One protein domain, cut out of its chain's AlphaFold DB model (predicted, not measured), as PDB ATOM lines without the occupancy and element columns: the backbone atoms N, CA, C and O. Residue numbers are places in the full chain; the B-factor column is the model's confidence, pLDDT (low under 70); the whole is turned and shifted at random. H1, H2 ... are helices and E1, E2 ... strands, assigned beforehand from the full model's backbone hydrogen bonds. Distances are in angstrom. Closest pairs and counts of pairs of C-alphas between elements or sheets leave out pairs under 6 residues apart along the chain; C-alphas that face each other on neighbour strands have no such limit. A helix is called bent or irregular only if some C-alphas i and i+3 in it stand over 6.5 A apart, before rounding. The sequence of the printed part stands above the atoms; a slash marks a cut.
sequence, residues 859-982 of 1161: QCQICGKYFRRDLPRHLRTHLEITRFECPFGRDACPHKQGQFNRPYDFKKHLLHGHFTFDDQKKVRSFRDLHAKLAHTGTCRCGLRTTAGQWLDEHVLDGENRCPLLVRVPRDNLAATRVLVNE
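Overview. This is residues 859 to 982 of the 1161 residues of an uncharacterized protein of Saprochaete ingens (UniProt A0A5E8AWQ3). A small body, made of a three-stranded sheet with H5 over one face and H2 and H4 packed on H5, sits between two outlying parts. A small lobe of residues 859 to 870 and H1 lies at one end, and H6 sticks out elsewhere with residues 970 to 975 and 977 to 982; the long link 879 to 902 folds back on itself where residues 884 to 885 pair with 899 to 900, antiparallel. The 124 printed residues hold six named helices and three named strands, in the order H1 H2 E1 H3 H4 E2 E3 H5 H6; the sheet runs E1 E2 E3, antiparallel, and the class is mostly helix. The whole is loose, with a radius of gyration of the C-alphas of 17.7 A and spans of 54 by 40 by 24 A.

Along the chain. Start at C-alpha 859 and read on to C-alpha 871 at (247.599, 199.340, 155.338), where H1, residues 871 to 878, begins; it is 11.3 A long. H2, residues 903 to 913, runs 15.2 A. Then come E1, residues 915 to 917, H3, residues 920 to 925, H4, residues 930 to 933, E2, residues 936 to 939, and E3, residues 944 to 946. H5, residues 947 to 957, begins at (275.430, 187.480, 144.400) and is 14.0 A long; it is irregular, with C-alphas 954 and 957 7.1 A apart. H6, residues 970 to 982, runs 18.6 A to (287.621, 223.881, 130.379).

Arrangement. Look first between E1 and E2, antiparallel at 145 degrees: N 916 and O 938 are 2.9 A apart, within hydrogen-bond range. E2 and E3 form a hairpin, with N 937 and O 945 at 3.1 A. H5 is on the sheet at a height of 9.8 A, along the strands. H2 touches H5 at a steep tilt of 67 degrees, only just short of about perpendicular, opposite ways; their closest C-alphas, Leu 911 and Ala 947, are 7.1 A apart. H4 touches H5, closest at the C-alphas of Leu 933 and Gly 948, 4.3 A. H3 only grazes the sheet, with residues 920 to 924. H1 and H6 touch no helix. Every O i to N i+4 pair is within range in H2 and H6; H1 has 1 of 4, beside 3 of 5 O i to N i+3 pairs, H3 has 1 of 2, H5 has 4 of 7, and H4 is too short for one.

Size, cuts and confidence. The two C-alphas farthest apart are those of Arg 868 and Glu 982, 58.3 A. The printed part has no cut. The links H1 to H2 and H5 to H6 are long. Mean pLDDT of the printed part is 90.4; residues 967 to 979 and 981 to 982 are under 70.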
ATOM      1  N   GLN A 859     241.409 202.240 154.849       96.75
ATOM      2  CA  GLN A 859     241.694 203.367 153.962       96.75
ATOM      3  C   GLN A 859     242.977 204.088 154.386       96.75
ATOM      4  O   GLN A 859     243.203 204.351 155.564       96.75
ATOM      5  N   CYS A 860     243.826 204.423 153.419       97.62
ATOM      6  CA  CYS A 860     244.988 205.266 153.656       97.62
ATOM      7  C   CYS A 860     244.594 206.743 153.618       97.62
ATOM      8  O   CYS A 860     244.276 207.252 152.546       97.62
ATOM      9  N   GLN A 861     244.700 207.437 154.754       96.88
ATOM     10  CA  GLN A 861     244.363 208.864 154.860       96.88
ATOM     11  C   GLN A 861     245.161 209.747 153.883       96.88
ATOM     12  O   GLN A 861     244.631 210.720 153.364       96.88
ATOM     13  N   ILE A 862     246.408 209.376 153.572       96.12
ATOM     14  CA  ILE A 862     247.335 210.197 152.771       96.12
ATOM     15  C   ILE A 862     247.037 210.128 151.259       96.12
ATOM     16  O   ILE A 862     247.386 211.035 150.514       96.12
ATOM     17  N   CYS A 863     246.381 209.067 150.768       96.81
ATOM     18  CA  CYS A 863     246.096 208.927 149.326       96.81
ATOM     19  C   CYS A 863     244.718 208.342 148.978       96.81
ATOM     20  O   CYS A 863     244.491 207.931 147.838       96.81
ATOM     21  N   GLY A 864     243.818 208.223 149.956       96.50
ATOM     22  CA  GLY A 864     242.448 207.722 149.805       96.50
ATOM     23  C   GLY A 864     242.299 206.238 149.436       96.50
ATOM     24  O   GLY A 864     241.175 205.742 149.403       96.50
ATOM     25  N   LYS A 865     243.386 205.507 149.152       96.31
ATOM     26  CA  LYS A 865     243.337 204.119 148.654       96.31
ATOM     27  C   LYS A 865     242.941 203.121 149.747       96.31
ATOM     28  O   LYS A 865     243.423 203.200 150.874       96.31
ATOM     29  N   TYR A 866     242.109 202.147 149.380       95.25
ATOM     30  CA  TYR A 866     241.622 201.079 150.257       95.25
ATOM     31  C   TYR A 866     242.472 199.805 150.144       95.25
ATOM     32  O   TYR A 866     242.705 199.305 149.043       95.25
ATOM     33  N   PHE A 867     242.861 199.230 151.283       95.31
ATOM     34  CA  PHE A 867     243.661 198.004 151.379       95.31
ATOM     35  C   PHE A 867     242.937 196.956 152.229       95.31
ATOM     36  O   PHE A 867     242.341 197.285 153.249       95.31
ATOM     37  N   ARG A 868     242.993 195.677 151.832       93.50
ATOM     38  CA  ARG A 868     242.365 194.590 152.611       93.50
ATOM     39  C   ARG A 868     243.194 194.159 153.826       93.50
ATOM     40  O   ARG A 868     242.634 193.976 154.892       93.50
ATOM     41  N   ARG A 869     244.517 194.005 153.665       91.88
ATOM     42  CA  ARG A 869     245.424 193.477 154.712       91.88
ATOM     43  C   ARG A 869     246.631 194.366 155.046       91.88
ATOM     44  O   ARG A 869     247.108 194.355 156.170       91.88
ATOM     45  N   ASP A 870     247.100 195.175 154.097       92.81
ATOM     46  CA  ASP A 870     248.461 195.736 154.129       92.81
ATOM     47  C   ASP A 870     248.541 197.252 154.441       92.81
ATOM     48  O   ASP A 870     249.531 197.889 154.077       92.81
ATOM     49  N   LEU A 871     247.560 197.876 155.119       95.50
ATOM     50  CA  LEU A 871     247.599 199.340 155.338       95.50
ATOM     51  C   LEU A 871     248.878 199.828 156.065       95.50
ATOM     52  O   LEU A 871     249.537 200.706 155.510       95.50
ATOM     53  N   PRO A 872     249.338 199.262 157.201       93.25
ATOM     54  CA  PRO A 872     250.605 199.677 157.834       93.25
ATOM     55  C   PRO A 872     251.849 199.422 156.958       93.25
ATOM     56  O   PRO A 872     252.928 199.994 157.146       93.25
ATOM     57  N   ARG A 873     251.723 198.534 155.968       91.75
ATOM     58  CA  ARG A 873     252.761 198.213 154.979       91.75
ATOM     59  C   ARG A 873     252.753 199.168 153.778       91.75
ATOM     60  O   ARG A 873     253.761 199.237 153.067       91.75
ATOM     61  N   HIS A 874     251.643 199.882 153.577       93.62
ATOM     62  CA  HIS A 874     251.464 200.952 152.600       93.62
ATOM     63  C   HIS A 874     251.650 202.354 153.198       93.62
ATOM     64  O   HIS A 874     252.219 203.195 152.521       93.62
ATOM     65  N   LEU A 875     251.284 202.618 154.457       93.56
ATOM     66  CA  LEU A 875     251.577 203.906 155.112       93.56
ATOM     67  C   LEU A 875     253.082 204.229 155.066       93.56
ATOM     68  O   LEU A 875     253.467 205.366 154.821       93.56
ATOM     69  N   ARG A 876     253.935 203.197 155.131       91.62
ATOM     70  CA  ARG A 876     255.381 203.303 154.876       91.62
ATOM     71  C   ARG A 876     255.769 203.859 153.496       91.62
ATOM     72  O   ARG A 876     256.862 204.394 153.378       91.62
ATOM     73  N   THR A 877     254.937 203.772 152.455       90.19
ATOM     74  CA  THR A 877     255.245 204.395 151.147       90.19
ATOM     75  C   THR A 877     254.985 205.901 151.112       90.19
ATOM     76  O   THR A 877     255.279 206.514 150.094       90.19
ATOM     77  N   HIS A 878     254.447 206.479 152.192       91.94
ATOM     78  CA  HIS A 878     254.281 207.928 152.377       91.94
ATOM     79  C   HIS A 878     255.222 208.503 153.445       91.94
ATOM     80  O   HIS A 878     255.141 209.683 153.755       91.94
ATOM     81  N   LEU A 879     256.103 207.682 154.028       91.12
ATOM     82  CA  LEU A 879     257.192 208.195 154.854       91.12
ATOM     83  C   LEU A 879     258.272 208.745 153.921       91.12
ATOM     84  O   LEU A 879     258.944 207.971 153.237       91.12
ATOM     85  N   GLU A 880     258.424 210.066 153.915       87.69
ATOM     86  CA  GLU A 880     259.420 210.797 153.116       87.69
ATOM     87  C   GLU A 880     260.857 210.415 153.493       87.69
ATOM     88  O   GLU A 880     261.745 210.395 152.643       87.69
ATOM     89  N   ILE A 881     261.072 210.022 154.754       87.50
ATOM     90  CA  ILE A 881     262.331 209.456 155.246       87.50
ATOM     91  C   ILE A 881     262.500 208.036 154.677       87.50
ATOM     92  O   ILE A 881     262.108 207.025 155.276       87.50
ATOM     93  N   THR A 882     263.078 207.956 153.479       85.31
ATOM     94  CA  THR A 882     263.347 206.692 152.791       85.31
ATOM     95  C   THR A 882     264.573 206.008 153.386       85.31
ATOM     96  O   THR A 882     265.703 206.437 153.172       85.31
ATOM     97  N   ARG A 883     264.348 204.913 154.117       91.94
ATOM     98  CA  ARG A 883     265.372 204.229 154.929       91.94
ATOM     99  C   ARG A 883     266.540 203.611 154.150       91.94
ATOM    100  O   ARG A 883     267.542 203.276 154.769       91.94
ATOM    101  N   PHE A 884     266.409 203.407 152.838       95.06
ATOM    102  CA  PHE A 884     267.442 202.782 152.007       95.06
ATOM    103  C   PHE A 884     267.568 203.514 150.667       95.06
ATOM    104  O   PHE A 884     266.631 203.519 149.865       95.06
ATOM    105  N   GLU A 885     268.734 204.094 150.399       95.50
ATOM    106  CA  GLU A 885     269.076 204.659 149.090       95.50
ATOM    107  C   GLU A 885     269.959 203.696 148.293       95.50
ATOM    108  O   GLU A 885     270.819 203.016 148.845       95.50
ATOM    109  N   CYS A 886     269.789 203.662 146.972       97.06
ATOM    110  CA  CYS A 886     270.724 202.988 146.084       97.06
ATOM    111  C   CYS A 886     272.071 203.737 146.106       97.06
ATOM    112  O   CYS A 886     272.107 204.916 145.735       97.06
ATOM    113  N   PRO A 887     273.186 203.086 146.495       96.00
ATOM    114  CA  PRO A 887     274.487 203.744 146.561       96.00
ATOM    115  C   PRO A 887     274.998 204.128 145.157       96.00
ATOM    116  O   PRO A 887     275.696 205.131 144.992       96.00
ATOM    117  N   PHE A 888     274.568 203.425 144.103       95.94
ATOM    118  CA  PHE A 888     274.846 203.809 142.716       95.94
ATOM    119  C   PHE A 888     274.216 205.171 142.372       95.94
ATOM    120  O   PHE A 888     273.133 205.510 142.846       95.94
ATOM    121  N   GLY A 889     274.889 205.984 141.551       94.38
ATOM    122  CA  GLY A 889     274.350 207.276 141.098       94.38
ATOM    123  C   GLY A 889     273.061 207.126 140.274       94.38
ATOM    124  O   GLY A 889     272.836 206.079 139.665       94.38
ATOM    125  N   ARG A 890     272.224 208.176 140.209       93.69
ATOM    126  CA  ARG A 890     270.965 208.165 139.426       93.69
ATOM    127  C   ARG A 890     271.190 207.872 137.937       93.69
ATOM    128  O   ARG A 890     270.320 207.290 137.308       93.69
ATOM    129  N   ASP A 891     272.362 208.205 137.406       92.50
ATOM    130  CA  ASP A 891     272.749 207.953 136.011       92.50
ATOM    131  C   ASP A 891     273.139 206.480 135.760       92.50
ATOM    132  O   ASP A 891     273.009 205.967 134.652       92.50
ATOM    133  N   ALA A 892     273.580 205.769 136.805       92.88
ATOM    134  CA  ALA A 892     273.880 204.336 136.760       92.88
ATOM    135  C   ALA A 892     272.672 203.465 137.163       92.88
ATOM    136  O   ALA A 892     272.560 202.311 136.730       92.88
ATOM    137  N   CYS A 893     271.790 203.994 138.011       95.88
ATOM    138  CA  CYS A 893     270.640 203.302 138.579       95.88
ATOM    139  C   CYS A 893     269.391 203.430 137.687       95.88
ATOM    140  O   CYS A 893     268.896 204.535 137.487       95.88
ATOM    141  N   PRO A 894     268.791 202.321 137.207       92.50
ATOM    142  CA  PRO A 894     267.578 202.383 136.387       92.50
ATOM    143  C   PRO A 894     266.316 202.799 137.173       92.50
ATOM    144  O   PRO A 894     265.240 202.914 136.589       92.50
ATOM    145  N   HIS A 895     266.407 202.997 138.494       93.44
ATOM    146  CA  HIS A 895     265.283 203.405 139.336       93.44
ATOM    147  C   HIS A 895     265.297 204.923 139.564       93.44
ATOM    148  O   HIS A 895     266.091 205.426 140.352       93.44
ATOM    149  N   LYS A 896     264.379 205.654 138.909       88.81
ATOM    150  CA  LYS A 896     264.348 207.135 138.839       88.81
ATOM    151  C   LYS A 896     264.514 207.861 140.187       88.81
ATOM    152  O   LYS A 896     265.122 208.927 140.228       88.81
ATOM    153  N   GLN A 897     263.957 207.319 141.271       90.62
ATOM    154  CA  GLN A 897     264.070 207.912 142.611       90.62
ATOM    155  C   GLN A 897     265.351 207.491 143.348       90.62
ATOM    156  O   GLN A 897     265.859 208.251 144.166       90.62
ATOM    157  N   GLY A 898     265.880 206.296 143.066       93.44
ATOM    158  CA  GLY A 898     266.982 205.669 143.808       93.44
ATOM    159  C   GLY A 898     266.615 205.161 145.210       93.44
ATOM    160  O   GLY A 898     267.405 204.439 145.802       93.44
ATOM    161  N   GLN A 899     265.432 205.485 145.727       93.75
ATOM    162  CA  GLN A 899     265.046 205.286 147.126       93.75
ATOM    163  C   GLN A 899     264.070 204.119 147.340       93.75
ATOM    164  O   GLN A 899     263.234 203.822 146.480       93.75
ATOM    165  N   PHE A 900     264.160 203.482 148.513       93.69
ATOM    166  CA  PHE A 900     263.375 202.317 148.926       93.69
ATOM    167  C   PHE A 900     263.066 202.376 150.433       93.69
ATOM    168  O   PHE A 900     263.913 202.760 151.234       93.69
ATOM    169  N   ASN A 901     261.875 201.929 150.852       91.44
ATOM    170  CA  ASN A 901     261.505 201.852 152.279       91.44
ATOM    171  C   ASN A 901     261.329 200.410 152.804       91.44
ATOM    172  O   ASN A 901     260.558 200.162 153.733       91.44
ATOM    173  N   ARG A 902     262.009 199.427 152.188       92.31
ATOM    174  CA  ARG A 902     262.119 198.048 152.705       92.31
ATOM    175  C   ARG A 902     263.482 197.432 152.350       92.31
ATOM    176  O   ARG A 902     263.852 197.509 151.177       92.31
ATOM    177  N   PRO A 903     264.160 196.725 153.280       94.12
ATOM    178  CA  PRO A 903     265.450 196.081 153.006       94.12
ATOM    179  C   PRO A 903     265.377 195.053 151.869       94.12
ATOM    180  O   PRO A 903     266.262 194.999 151.023       94.12
ATOM    181  N   TYR A 904     264.298 194.262 151.815       95.12
ATOM    182  CA  TYR A 904     264.090 193.256 150.768       95.12
ATOM    183  C   TYR A 904     263.966 193.889 149.375       95.12
ATOM    184  O   TYR A 904     264.613 193.430 148.437       95.12
ATOM    185  N   ASP A 905     263.162 194.949 149.234       95.12
ATOM    186  CA  ASP A 905     262.941 195.610 147.942       95.12
ATOM    187  C   ASP A 905     264.224 196.332 147.470       95.12
ATOM    188  O   ASP A 905     264.552 196.286 146.285       95.12
ATOM    189  N   PHE A 906     265.007 196.883 148.408       96.38
ATOM    190  CA  PHE A 906     266.346 197.444 148.189       96.38
ATOM    191  C   PHE A 906     267.382 196.393 147.739       96.38
ATOM    192  O   PHE A 906     267.925 196.502 146.637       96.38
ATOM    193  N   LYS A 907     267.612 195.328 148.527       97.38
ATOM    194  CA  LYS A 907     268.557 194.245 148.180       97.38
ATOM    195  C   LYS A 907     268.173 193.565 146.851       97.38
ATOM    196  O   LYS A 907     269.033 193.285 146.019       97.38
ATOM    197  N   LYS A 908     266.873 193.390 146.582       96.94
ATOM    198  CA  LYS A 908     266.348 192.887 145.298       96.94
ATOM    199  C   LYS A 908     266.581 193.847 144.129       96.94
ATOM    200  O   LYS A 908     266.892 193.387 143.031       96.94
ATOM    201  N   HIS A 909     266.435 195.156 144.338       97.06
ATOM    202  CA  HIS A 909     266.758 196.156 143.322       97.06
ATOM    203  C   HIS A 909     268.248 196.128 142.957       97.06
ATOM    204  O   HIS A 909     268.565 196.125 141.769       97.06
ATOM    205  N   LEU A 910     269.143 196.039 143.947       97.38
ATOM    206  CA  LEU A 910     270.584 195.916 143.716       97.38
ATOM    207  C   LEU A 910     270.904 194.701 142.832       97.38
ATOM    208  O   LEU A 910     271.463 194.869 141.745       97.38
ATOM    209  N   LEU A 911     270.440 193.509 143.231       97.56
ATOM    210  CA  LEU A 911     270.626 192.270 142.465       97.56
ATOM    211  C   LEU A 911     270.060 192.345 141.033       97.56
ATOM    212  O   LEU A 911     270.632 191.760 140.124       97.56
ATOM    213  N   HIS A 912     268.931 193.025 140.809       96.25
ATOM    214  CA  HIS A 912     268.286 193.070 139.487       96.25
ATOM    215  C   HIS A 912     268.714 194.257 138.602       96.25
ATOM    216  O   HIS A 912     268.479 194.220 137.395       96.25
ATOM    217  N   GLY A 913     269.282 195.321 139.177       96.31
ATOM    218  CA  GLY A 913     269.675 196.537 138.457       96.31
ATOM    219  C   GLY A 913     271.179 196.675 138.224       96.31
ATOM    220  O   GLY A 913     271.586 197.288 137.234       96.31
ATOM    221  N   HIS A 914     272.006 196.129 139.120       97.56
ATOM    222  CA  HIS A 914     273.445 196.427 139.187       97.56
ATOM    223  C   HIS A 914     274.353 195.191 139.124       97.56
ATOM    224  O   HIS A 914     275.548 195.332 138.854       97.56
ATOM    225  N   PHE A 915     273.783 193.995 139.287       98.12
ATOM    226  CA  PHE A 915     274.467 192.718 139.124       98.12
ATOM    227  C   PHE A 915     273.978 191.984 137.871       98.12
ATOM    228  O   PHE A 915     272.778 191.923 137.596       98.12
ATOM    229  N   THR A 916     274.907 191.415 137.103       98.06
ATOM    230  CA  THR A 916     274.605 190.670 135.875       98.06
ATOM    231  C   THR A 916     274.850 189.191 136.122       98.06
ATOM    232  O   THR A 916     275.959 188.707 135.919       98.06
ATOM    233  N   PHE A 917     273.827 188.472 136.581       98.44
ATOM    234  CA  PHE A 917     273.889 187.014 136.721       98.44
ATOM    235  C   PHE A 917     274.324 186.338 135.424       98.44
ATOM    236  O   PHE A 917     273.863 186.735 134.350       98.44
ATOM    237  N   ASP A 918     275.133 185.286 135.542       98.12
ATOM    238  CA  ASP A 918     275.543 184.480 134.392       98.12
ATOM    239  C   ASP A 918     274.304 183.763 133.812       98.12
ATOM    240  O   ASP A 918     273.844 184.047 132.702       98.12
ATOM    241  N   ASP A 919     273.644 182.943 134.637       97.19
ATOM    242  CA  ASP A 919     272.414 182.223 134.292       97.19
ATOM    243  C   ASP A 919     271.149 183.095 134.441       97.19
ATOM    244  O   ASP A 919     270.216 182.753 135.178       97.19
ATOM    245  N   GLN A 920     271.047 184.226 133.729       97.44
ATOM    246  CA  GLN A 920     269.878 185.121 133.862       97.44
ATOM    247  C   GLN A 920     268.520 184.412 133.699       97.44
ATOM    248  O   GLN A 920     267.547 184.807 134.340       97.44
ATOM    249  N   LYS A 921     268.427 183.374 132.854       97.25
ATOM    250  CA  LYS A 921     267.192 182.589 132.665       97.25
ATOM    251  C   LYS A 921     266.793 181.846 133.948       97.25
ATOM    252  O   LYS A 921     265.645 181.950 134.371       97.25
ATOM    253  N   LYS A 922     267.750 181.161 134.582       96.88
ATOM    254  CA  LYS A 922     267.579 180.426 135.847       96.88
ATOM    255  C   LYS A 922     267.300 181.396 136.993       96.88
ATOM    256  O   LYS A 922     266.320 181.253 137.712       96.88
ATOM    257  N   VAL A 923     268.086 182.466 137.109       97.19
ATOM    258  CA  VAL A 923     267.944 183.412 138.224       97.19
ATOM    259  C   VAL A 923     266.630 184.201 138.170       97.19
ATOM    260  O   VAL A 923     266.100 184.591 139.213       97.19
ATOM    261  N   ARG A 924     266.037 184.387 136.982       96.12
ATOM    262  CA  ARG A 924     264.691 184.970 136.828       96.12
ATOM    263  C   ARG A 924     263.549 184.046 137.274       96.12
ATOM    264  O   ARG A 924     262.490 184.586 137.583       96.12
ATOM    265  N   SER A 925     263.724 182.719 137.334       96.81
ATOM    266  CA  SER A 925     262.650 181.807 137.771       96.81
ATOM    267  C   SER A 925     262.471 181.786 139.293       96.81
ATOM    268  O   SER A 925     261.336 181.715 139.768       96.81
ATOM    269  N   PHE A 926     263.554 181.938 140.069       96.81
ATOM    270  CA  PHE A 926     263.460 182.050 141.528       96.81
ATOM    271  C   PHE A 926     262.635 183.278 141.931       96.81
ATOM    272  O   PHE A 926     262.939 184.413 141.539       96.81
ATOM    273  N   ARG A 927     261.602 183.064 142.751       95.19
ATOM    274  CA  ARG A 927     260.803 184.149 143.343       95.19
ATOM    275  C   ARG A 927     261.532 184.797 144.517       95.19
ATOM    276  O   ARG A 927     261.523 186.024 144.650       95.19
ATOM    277  N   ASP A 928     262.190 183.972 145.319       96.38
ATOM    278  CA  ASP A 928     262.833 184.367 146.565       96.38
ATOM    279  C   ASP A 928     264.195 185.012 146.334       96.38
ATOM    280  O   ASP A 928     264.899 184.715 145.370       96.38
ATOM    281  N   LEU A 929     264.559 185.937 147.222       96.56
ATOM    282  CA  LEU A 929     265.822 186.666 147.127       96.56
ATOM    283  C   LEU A 929     267.007 185.764 147.495       96.56
ATOM    284  O   LEU A 929     268.013 185.772 146.798       96.56
ATOM    285  N   HIS A 930     266.859 184.949 148.543       96.81
ATOM    286  CA  HIS A 930     267.930 184.106 149.078       96.81
ATOM    287  C   HIS A 930     268.443 183.081 148.050       96.81
ATOM    288  O   HIS A 930     269.645 182.984 147.829       96.81
ATOM    289  N   ALA A 931     267.543 182.434 147.297       97.56
ATOM    290  CA  ALA A 931     267.906 181.525 146.203       97.56
ATOM    291  C   ALA A 931     268.733 182.195 145.079       97.56
ATOM    292  O   ALA A 931     269.467 181.519 144.356       97.56
ATOM    293  N   LYS A 932     268.652 183.526 144.930       98.00
ATOM    294  CA  LYS A 932     269.465 184.290 143.969       98.00
ATOM    295  C   LYS A 932     270.862 184.598 144.510       98.00
ATOM    296  O   LYS A 932     271.782 184.667 143.707       98.00
ATOM    297  N   LEU A 933     271.036 184.752 145.829       98.06
ATOM    298  CA  LEU A 933     272.334 185.066 146.453       98.06
ATOM    299  C   LEU A 933     273.380 183.969 146.179       98.06
ATOM    300  O   LEU A 933     274.543 184.276 145.933       98.06
ATOM    301  N   ALA A 934     272.944 182.708 146.127       98.00
ATOM    302  CA  ALA A 934     273.785 181.552 145.808       98.00
ATOM    303  C   ALA A 934     274.220 181.447 144.326       98.00
ATOM    304  O   ALA A 934     274.967 180.538 143.977       98.00
ATOM    305  N   HIS A 935     273.749 182.330 143.436       98.44
ATOM    306  CA  HIS A 935     274.101 182.299 142.013       98.44
ATOM    307  C   HIS A 935     275.202 183.311 141.680       98.44
ATOM    308  O   HIS A 935     275.221 184.426 142.204       98.44
ATOM    309  N   THR A 936     276.112 182.927 140.784       98.56
ATOM    310  CA  THR A 936     277.210 183.781 140.320       98.56
ATOM    311  C   THR A 936     276.767 184.792 139.267       98.56
ATOM    312  O   THR A 936     275.713 184.679 138.624       98.56
ATOM    313  N   GLY A 937     277.593 185.817 139.107       98.38
ATOM    314  CA  GLY A 937     277.427 186.837 138.091       98.38
ATOM    315  C   GLY A 937     278.560 187.847 138.113       98.38
ATOM    316  O   GLY A 937     279.533 187.719 138.856       98.38
ATOM    317  N   THR A 938     278.402 188.864 137.279       98.44
ATOM    318  CA  THR A 938     279.397 189.898 137.012       98.44
ATOM    319  C   THR A 938     278.822 191.266 137.377       98.44
ATOM    320  O   THR A 938     277.757 191.665 136.888       98.44
ATOM    321  N   CYS A 939     279.509 192.013 138.237       98.19
ATOM    322  CA  CYS A 939     279.188 193.414 138.492       98.19
ATOM    323  C   CYS A 939     279.603 194.290 137.299       98.19
ATOM    324  O   CYS A 939     280.514 193.946 136.549       98.19
ATOM    325  N   ARG A 940     278.992 195.470 137.141       96.06
ATOM    326  CA  ARG A 940     279.357 196.426 136.078       96.06
ATOM    327  C   ARG A 940     280.810 196.934 136.140       96.06
ATOM    328  O   ARG A 940     281.273 197.498 135.158       96.06
ATOM    329  N   CYS A 941     281.521 196.745 137.254       96.62
ATOM    330  CA  CYS A 941     282.961 197.017 137.376       96.62
ATOM    331  C   CYS A 941     283.863 195.895 136.815       96.62
ATOM    332  O   CYS A 941     285.075 196.064 136.781       96.62
ATOM    333  N   GLY A 942     283.295 194.747 136.422       97.19
ATOM    334  CA  GLY A 942     284.022 193.562 135.954       97.19
ATOM    335  C   GLY A 942     284.234 192.466 137.007       97.19
ATOM    336  O   GLY A 942     284.502 191.328 136.628       97.19
ATOM    337  N   LEU A 943     284.063 192.751 138.306       97.50
ATOM    338  CA  LEU A 943     284.209 191.736 139.360       97.50
ATOM    339  C   LEU A 943     283.170 190.613 139.202       97.50
ATOM    340  O   LEU A 943     281.972 190.886 139.080       97.50
ATOM    341  N   ARG A 944     283.629 189.355 139.261       98.31
ATOM    342  CA  ARG A 944     282.784 188.151 139.264       98.31
ATOM    343  C   ARG A 944     282.812 187.479 140.635       98.31
ATOM    344  O   ARG A 944     283.876 187.073 141.087       98.31
ATOM    345  N   THR A 945     281.650 187.342 141.264       98.06
ATOM    346  CA  THR A 945     281.463 186.744 142.602       98.06
ATOM    347  C   THR A 945     280.098 186.048 142.689       98.06
ATOM    348  O   THR A 945     279.316 186.062 141.731       98.06
ATOM    349  N   THR A 946     279.784 185.409 143.821       98.44
ATOM    350  CA  THR A 946     278.392 185.048 144.143       98.44
ATOM    351  C   THR A 946     277.579 186.311 144.440       98.44
ATOM    352  O   THR A 946     278.118 187.302 144.930       98.44
ATOM    353  N   ALA A 947     276.273 186.306 144.165       98.38
ATOM    354  CA  ALA A 947     275.430 187.480 144.400       98.38
ATOM    355  C   ALA A 947     275.237 187.832 145.889       98.38
ATOM    356  O   ALA A 947     274.858 188.963 146.186       98.38
ATOM    357  N   GLY A 948     275.499 186.893 146.806       97.94
ATOM    358  CA  GLY A 948     275.626 187.156 148.243       97.94
ATOM    359  C   GLY A 948     276.854 188.012 148.547       97.94
ATOM    360  O   GLY A 948     276.711 189.160 148.954       97.94
ATOM    361  N   GLN A 949     278.047 187.501 148.236       97.94
ATOM    362  CA  GLN A 949     279.313 188.224 148.432       97.94
ATOM    363  C   GLN A 949     279.333 189.561 147.681       97.94
ATOM    364  O   GLN A 949     279.740 190.584 148.218       97.94
ATOM    365  N   TRP A 950     278.810 189.603 146.452       98.00
ATOM    366  CA  TRP A 950     278.653 190.856 145.716       98.00
ATOM    367  C   TRP A 950     277.822 191.899 146.473       98.00
ATOM    368  O   TRP A 950     278.149 193.083 146.463       98.00
ATOM    369  N   LEU A 951     276.725 191.474 147.094       97.75
ATOM    370  CA  LEU A 951     275.830 192.384 147.788       97.75
ATOM    371  C   LEU A 951     276.448 192.862 149.099       97.75
ATOM    372  O   LEU A 951     276.503 194.064 149.346       97.75
ATOM    373  N   ASP A 952     276.903 191.923 149.918       96.69
ATOM    374  CA  ASP A 952     277.279 192.201 151.297       96.69
ATOM    375  C   ASP A 952     278.745 192.684 151.388       96.69
ATOM    376  O   ASP A 952     279.006 193.698 152.028       96.69
ATOM    377  N   GLU A 953     279.686 192.093 150.638       96.81
ATOM    378  CA  GLU A 953     281.100 192.522 150.609       96.81
ATOM    379  C   GLU A 953     281.357 193.661 149.599       96.81
ATOM    380  O   GLU A 953     282.020 194.640 149.923       96.81
ATOM    381  N   HIS A 954     280.850 193.575 148.360       97.12
ATOM    382  CA  HIS A 954     281.258 194.508 147.286       97.12
ATOM    383  C   HIS A 954     280.381 195.770 147.147       97.12
ATOM    384  O   HIS A 954     280.781 196.736 146.486       97.12
ATOM    385  N   VAL A 955     279.180 195.785 147.736       97.19
ATOM    386  CA  VAL A 955     278.221 196.902 147.615       97.19
ATOM    387  C   VAL A 955     277.882 197.558 148.949       97.19
ATOM    388  O   VAL A 955     277.725 198.778 148.977       97.19
ATOM    389  N   LEU A 956     277.755 196.777 150.024       95.75
ATOM    390  CA  LEU A 956     277.393 197.285 151.344       95.75
ATOM    391  C   LEU A 956     278.637 197.511 152.215       95.75
ATOM    392  O   LEU A 956     279.046 198.661 152.382       95.75
ATOM    393  N   ASP A 957     279.276 196.454 152.713       91.75
ATOM    394  CA  ASP A 957     280.030 196.544 153.973       91.75
ATOM    395  C   ASP A 957     281.528 196.187 153.876       91.75
ATOM    396  O   ASP A 957     282.282 196.506 154.791       91.75
ATOM    397  N   GLY A 958     281.995 195.578 152.781       85.44
ATOM    398  CA  GLY A 958     283.403 195.190 152.620       85.44
ATOM    399  C   GLY A 958     284.323 196.304 152.105       85.44
ATOM    400  O   GLY A 958     283.905 197.212 151.390       85.44
ATOM    401  N   GLU A 959     285.615 196.191 152.427       93.25
ATOM    402  CA  GLU A 959     286.688 197.134 152.050       93.25
ATOM    403  C   GLU A 959     286.808 197.317 150.529       93.25
ATOM    404  O   GLU A 959     286.995 198.424 150.023       93.25
ATOM    405  N   ASN A 960     286.627 196.223 149.785       92.44
ATOM    406  CA  ASN A 960     286.680 196.169 148.326       92.44
ATOM    407  C   ASN A 960     285.387 196.704 147.683       92.44
ATOM    408  O   ASN A 960     284.812 196.058 146.801       92.44
ATOM    409  N   ARG A 961     284.910 197.878 148.123       95.62
ATOM    410  CA  ARG A 961     283.709 198.530 147.579       95.62
ATOM    411  C   ARG A 961     283.837 198.750 146.075       95.62
ATOM    412  O   ARG A 961     284.888 199.122 145.558       95.62
ATOM    413  N   CYS A 962     282.731 198.558 145.363       96.69
ATOM    414  CA  CYS A 962     282.673 198.733 143.917       96.69
ATOM    415  C   CYS A 962     283.222 200.105 143.475       96.69
ATOM    416  O   CYS A 962     282.702 201.126 143.925       96.69
ATOM    417  N   PRO A 963     284.181 200.179 142.529       94.88
ATOM    418  CA  PRO A 963     284.695 201.460 142.027       94.88
ATOM    419  C   PRO A 963     283.611 202.380 141.436       94.88
ATOM    420  O   PRO A 963     283.755 203.594 141.438       94.88
ATOM    421  N   LEU A 964     282.483 201.815 140.986       93.62
ATOM    422  CA  LEU A 964     281.314 202.558 140.492       93.62
ATOM    423  C   LEU A 964     280.388 203.085 141.612       93.62
ATOM    424  O   LEU A 964     279.413 203.784 141.332       93.62
ATOM    425  N   LEU A 965     280.668 202.719 142.867       93.25
ATOM    426  CA  LEU A 965     280.056 203.253 144.088       93.25
ATOM    427  C   LEU A 965     280.919 204.306 144.773       93.25
ATOM    428  O   LEU A 965     280.389 205.075 145.576       93.25
ATOM    429  N   VAL A 966     282.202 204.402 144.407       84.12
ATOM    430  CA  VAL A 966     283.036 205.569 144.699       84.12
ATOM    431  C   VAL A 966     282.524 206.734 143.851       84.12
ATOM    432  O   VAL A 966     283.103 207.138 142.843       84.12
ATOM    433  N   ARG A 967     281.380 207.288 144.271       65.19
ATOM    434  CA  ARG A 967     280.998 208.647 143.916       65.19
ATOM    435  C   ARG A 967     282.125 209.525 144.450       65.19
ATOM    436  O   ARG A 967     282.200 209.752 145.655       65.19
ATOM    437  N   VAL A 968     282.977 210.023 143.554       53.06
ATOM    438  CA  VAL A 968     283.753 211.240 143.818       53.06
ATOM    439  C   VAL A 968     282.769 212.237 144.455       53.06
ATOM    440  O   VAL A 968     281.668 212.370 143.898       53.06
ATOM    441  N   PRO A 969     283.073 212.845 145.624       61.25
ATOM    442  CA  PRO A 969     282.114 213.663 146.366       61.25
ATOM    443  C   PRO A 969     281.382 214.631 145.440       61.25
ATOM    444  O   PRO A 969     281.985 215.156 144.504       61.25
ATOM    445  N   ARG A 970     280.071 214.814 145.634       49.41
ATOM    446  CA  ARG A 970     279.196 215.470 144.637       49.41
ATOM    447  C   ARG A 970     279.688 216.866 144.243       49.41
ATOM    448  O   ARG A 970     279.516 217.286 143.102       49.41
ATOM    449  N   ASP A 971     280.347 217.506 145.189       52.59
ATOM    450  CA  ASP A 971     280.959 218.828 145.162       52.59
ATOM    451  C   ASP A 971     282.227 218.806 144.285       52.59
ATOM    452  O   ASP A 971     282.361 219.585 143.340       52.59
ATOM    453  N   ASN A 972     283.081 217.788 144.457       50.38
ATOM    454  CA  ASN A 972     284.174 217.483 143.526       50.38
ATOM    455  C   ASN A 972     283.681 217.028 142.141       50.38
ATOM    456  O   ASN A 972     284.398 217.196 141.157       50.38
ATOM    457  N   LEU A 973     282.464 216.489 142.007       52.03
ATOM    458  CA  LEU A 973     281.885 216.170 140.697       52.03
ATOM    459  C   LEU A 973     281.453 217.433 139.927       52.03
ATOM    460  O   LEU A 973     281.434 217.418 138.695       52.03
ATOM    461  N   ALA A 974     281.162 218.536 140.629       53.88
ATOM    462  CA  ALA A 974     281.018 219.855 140.017       53.88
ATOM    463  C   ALA A 974     282.383 220.386 139.549       53.88
ATOM    464  O   ALA A 974     282.521 220.702 138.368       53.88
ATOM    465  N   ALA A 975     283.408 220.367 140.411       54.44
ATOM    466  CA  ALA A 975     284.777 220.759 140.044       54.44
ATOM    467  C   ALA A 975     285.332 219.936 138.861       54.44
ATOM    468  O   ALA A 975     285.863 220.490 137.903       54.44
ATOM    469  N   THR A 976     285.108 218.618 138.855       52.22
ATOM    470  CA  THR A 976     285.503 217.725 137.752       52.22
ATOM    471  C   THR A 976     284.746 218.051 136.459       52.22
ATOM    472  O   THR A 976     285.327 217.989 135.380       52.22
ATOM    473  N   ARG A 977     283.463 218.444 136.531       58.22
ATOM    474  CA  ARG A 977     282.722 218.929 135.351       58.22
ATOM    475  C   ARG A 977     283.229 220.277 134.843       58.22
ATOM    476  O   ARG A 977     283.201 220.476 133.633       58.22
ATOM    477  N   VAL A 978     283.682 221.173 135.721       66.12
ATOM    478  CA  VAL A 978     284.321 222.438 135.320       66.12
ATOM    479  C   VAL A 978     285.635 222.144 134.600       66.12
ATOM    480  O   VAL A 978     285.749 222.492 133.429       66.12
ATOM    481  N   LEU A 979     286.544 221.383 135.218       67.38
ATOM    482  CA  LEU A 979     287.840 221.017 134.629       67.38
ATOM    483  C   LEU A 979     287.700 220.284 133.283       67.38
ATOM    484  O   LEU A 979     288.386 220.620 132.320       67.38
ATOM    485  N   VAL A 980     286.774 219.322 133.172       72.69
ATOM    486  CA  VAL A 980     286.517 218.621 131.899       72.69
ATOM    487  C   VAL A 980     285.910 219.560 130.847       72.69
ATOM    488  O   VAL A 980     286.240 219.432 129.669       72.69
ATOM    489  N   ASN A 981     285.075 220.531 131.234       58.56
ATOM    490  CA  ASN A 981     284.544 221.525 130.297       58.56
ATOM    491  C   ASN A 981     285.607 222.548 129.856       58.56
ATOM    492  O   ASN A 981     285.659 222.864 128.669       58.56
ATOM    493  N   GLU A 982     286.480 223.025 130.747       67.56
ATOM    494  CA  GLU A 982     287.621 223.881 130.379       67.56
ATOM    495  C   GLU A 982     288.577 223.147 129.435       67.56
ATOM    496  O   GLU A 982     288.955 223.677 128.388       67.56
TER     497      GLU A 982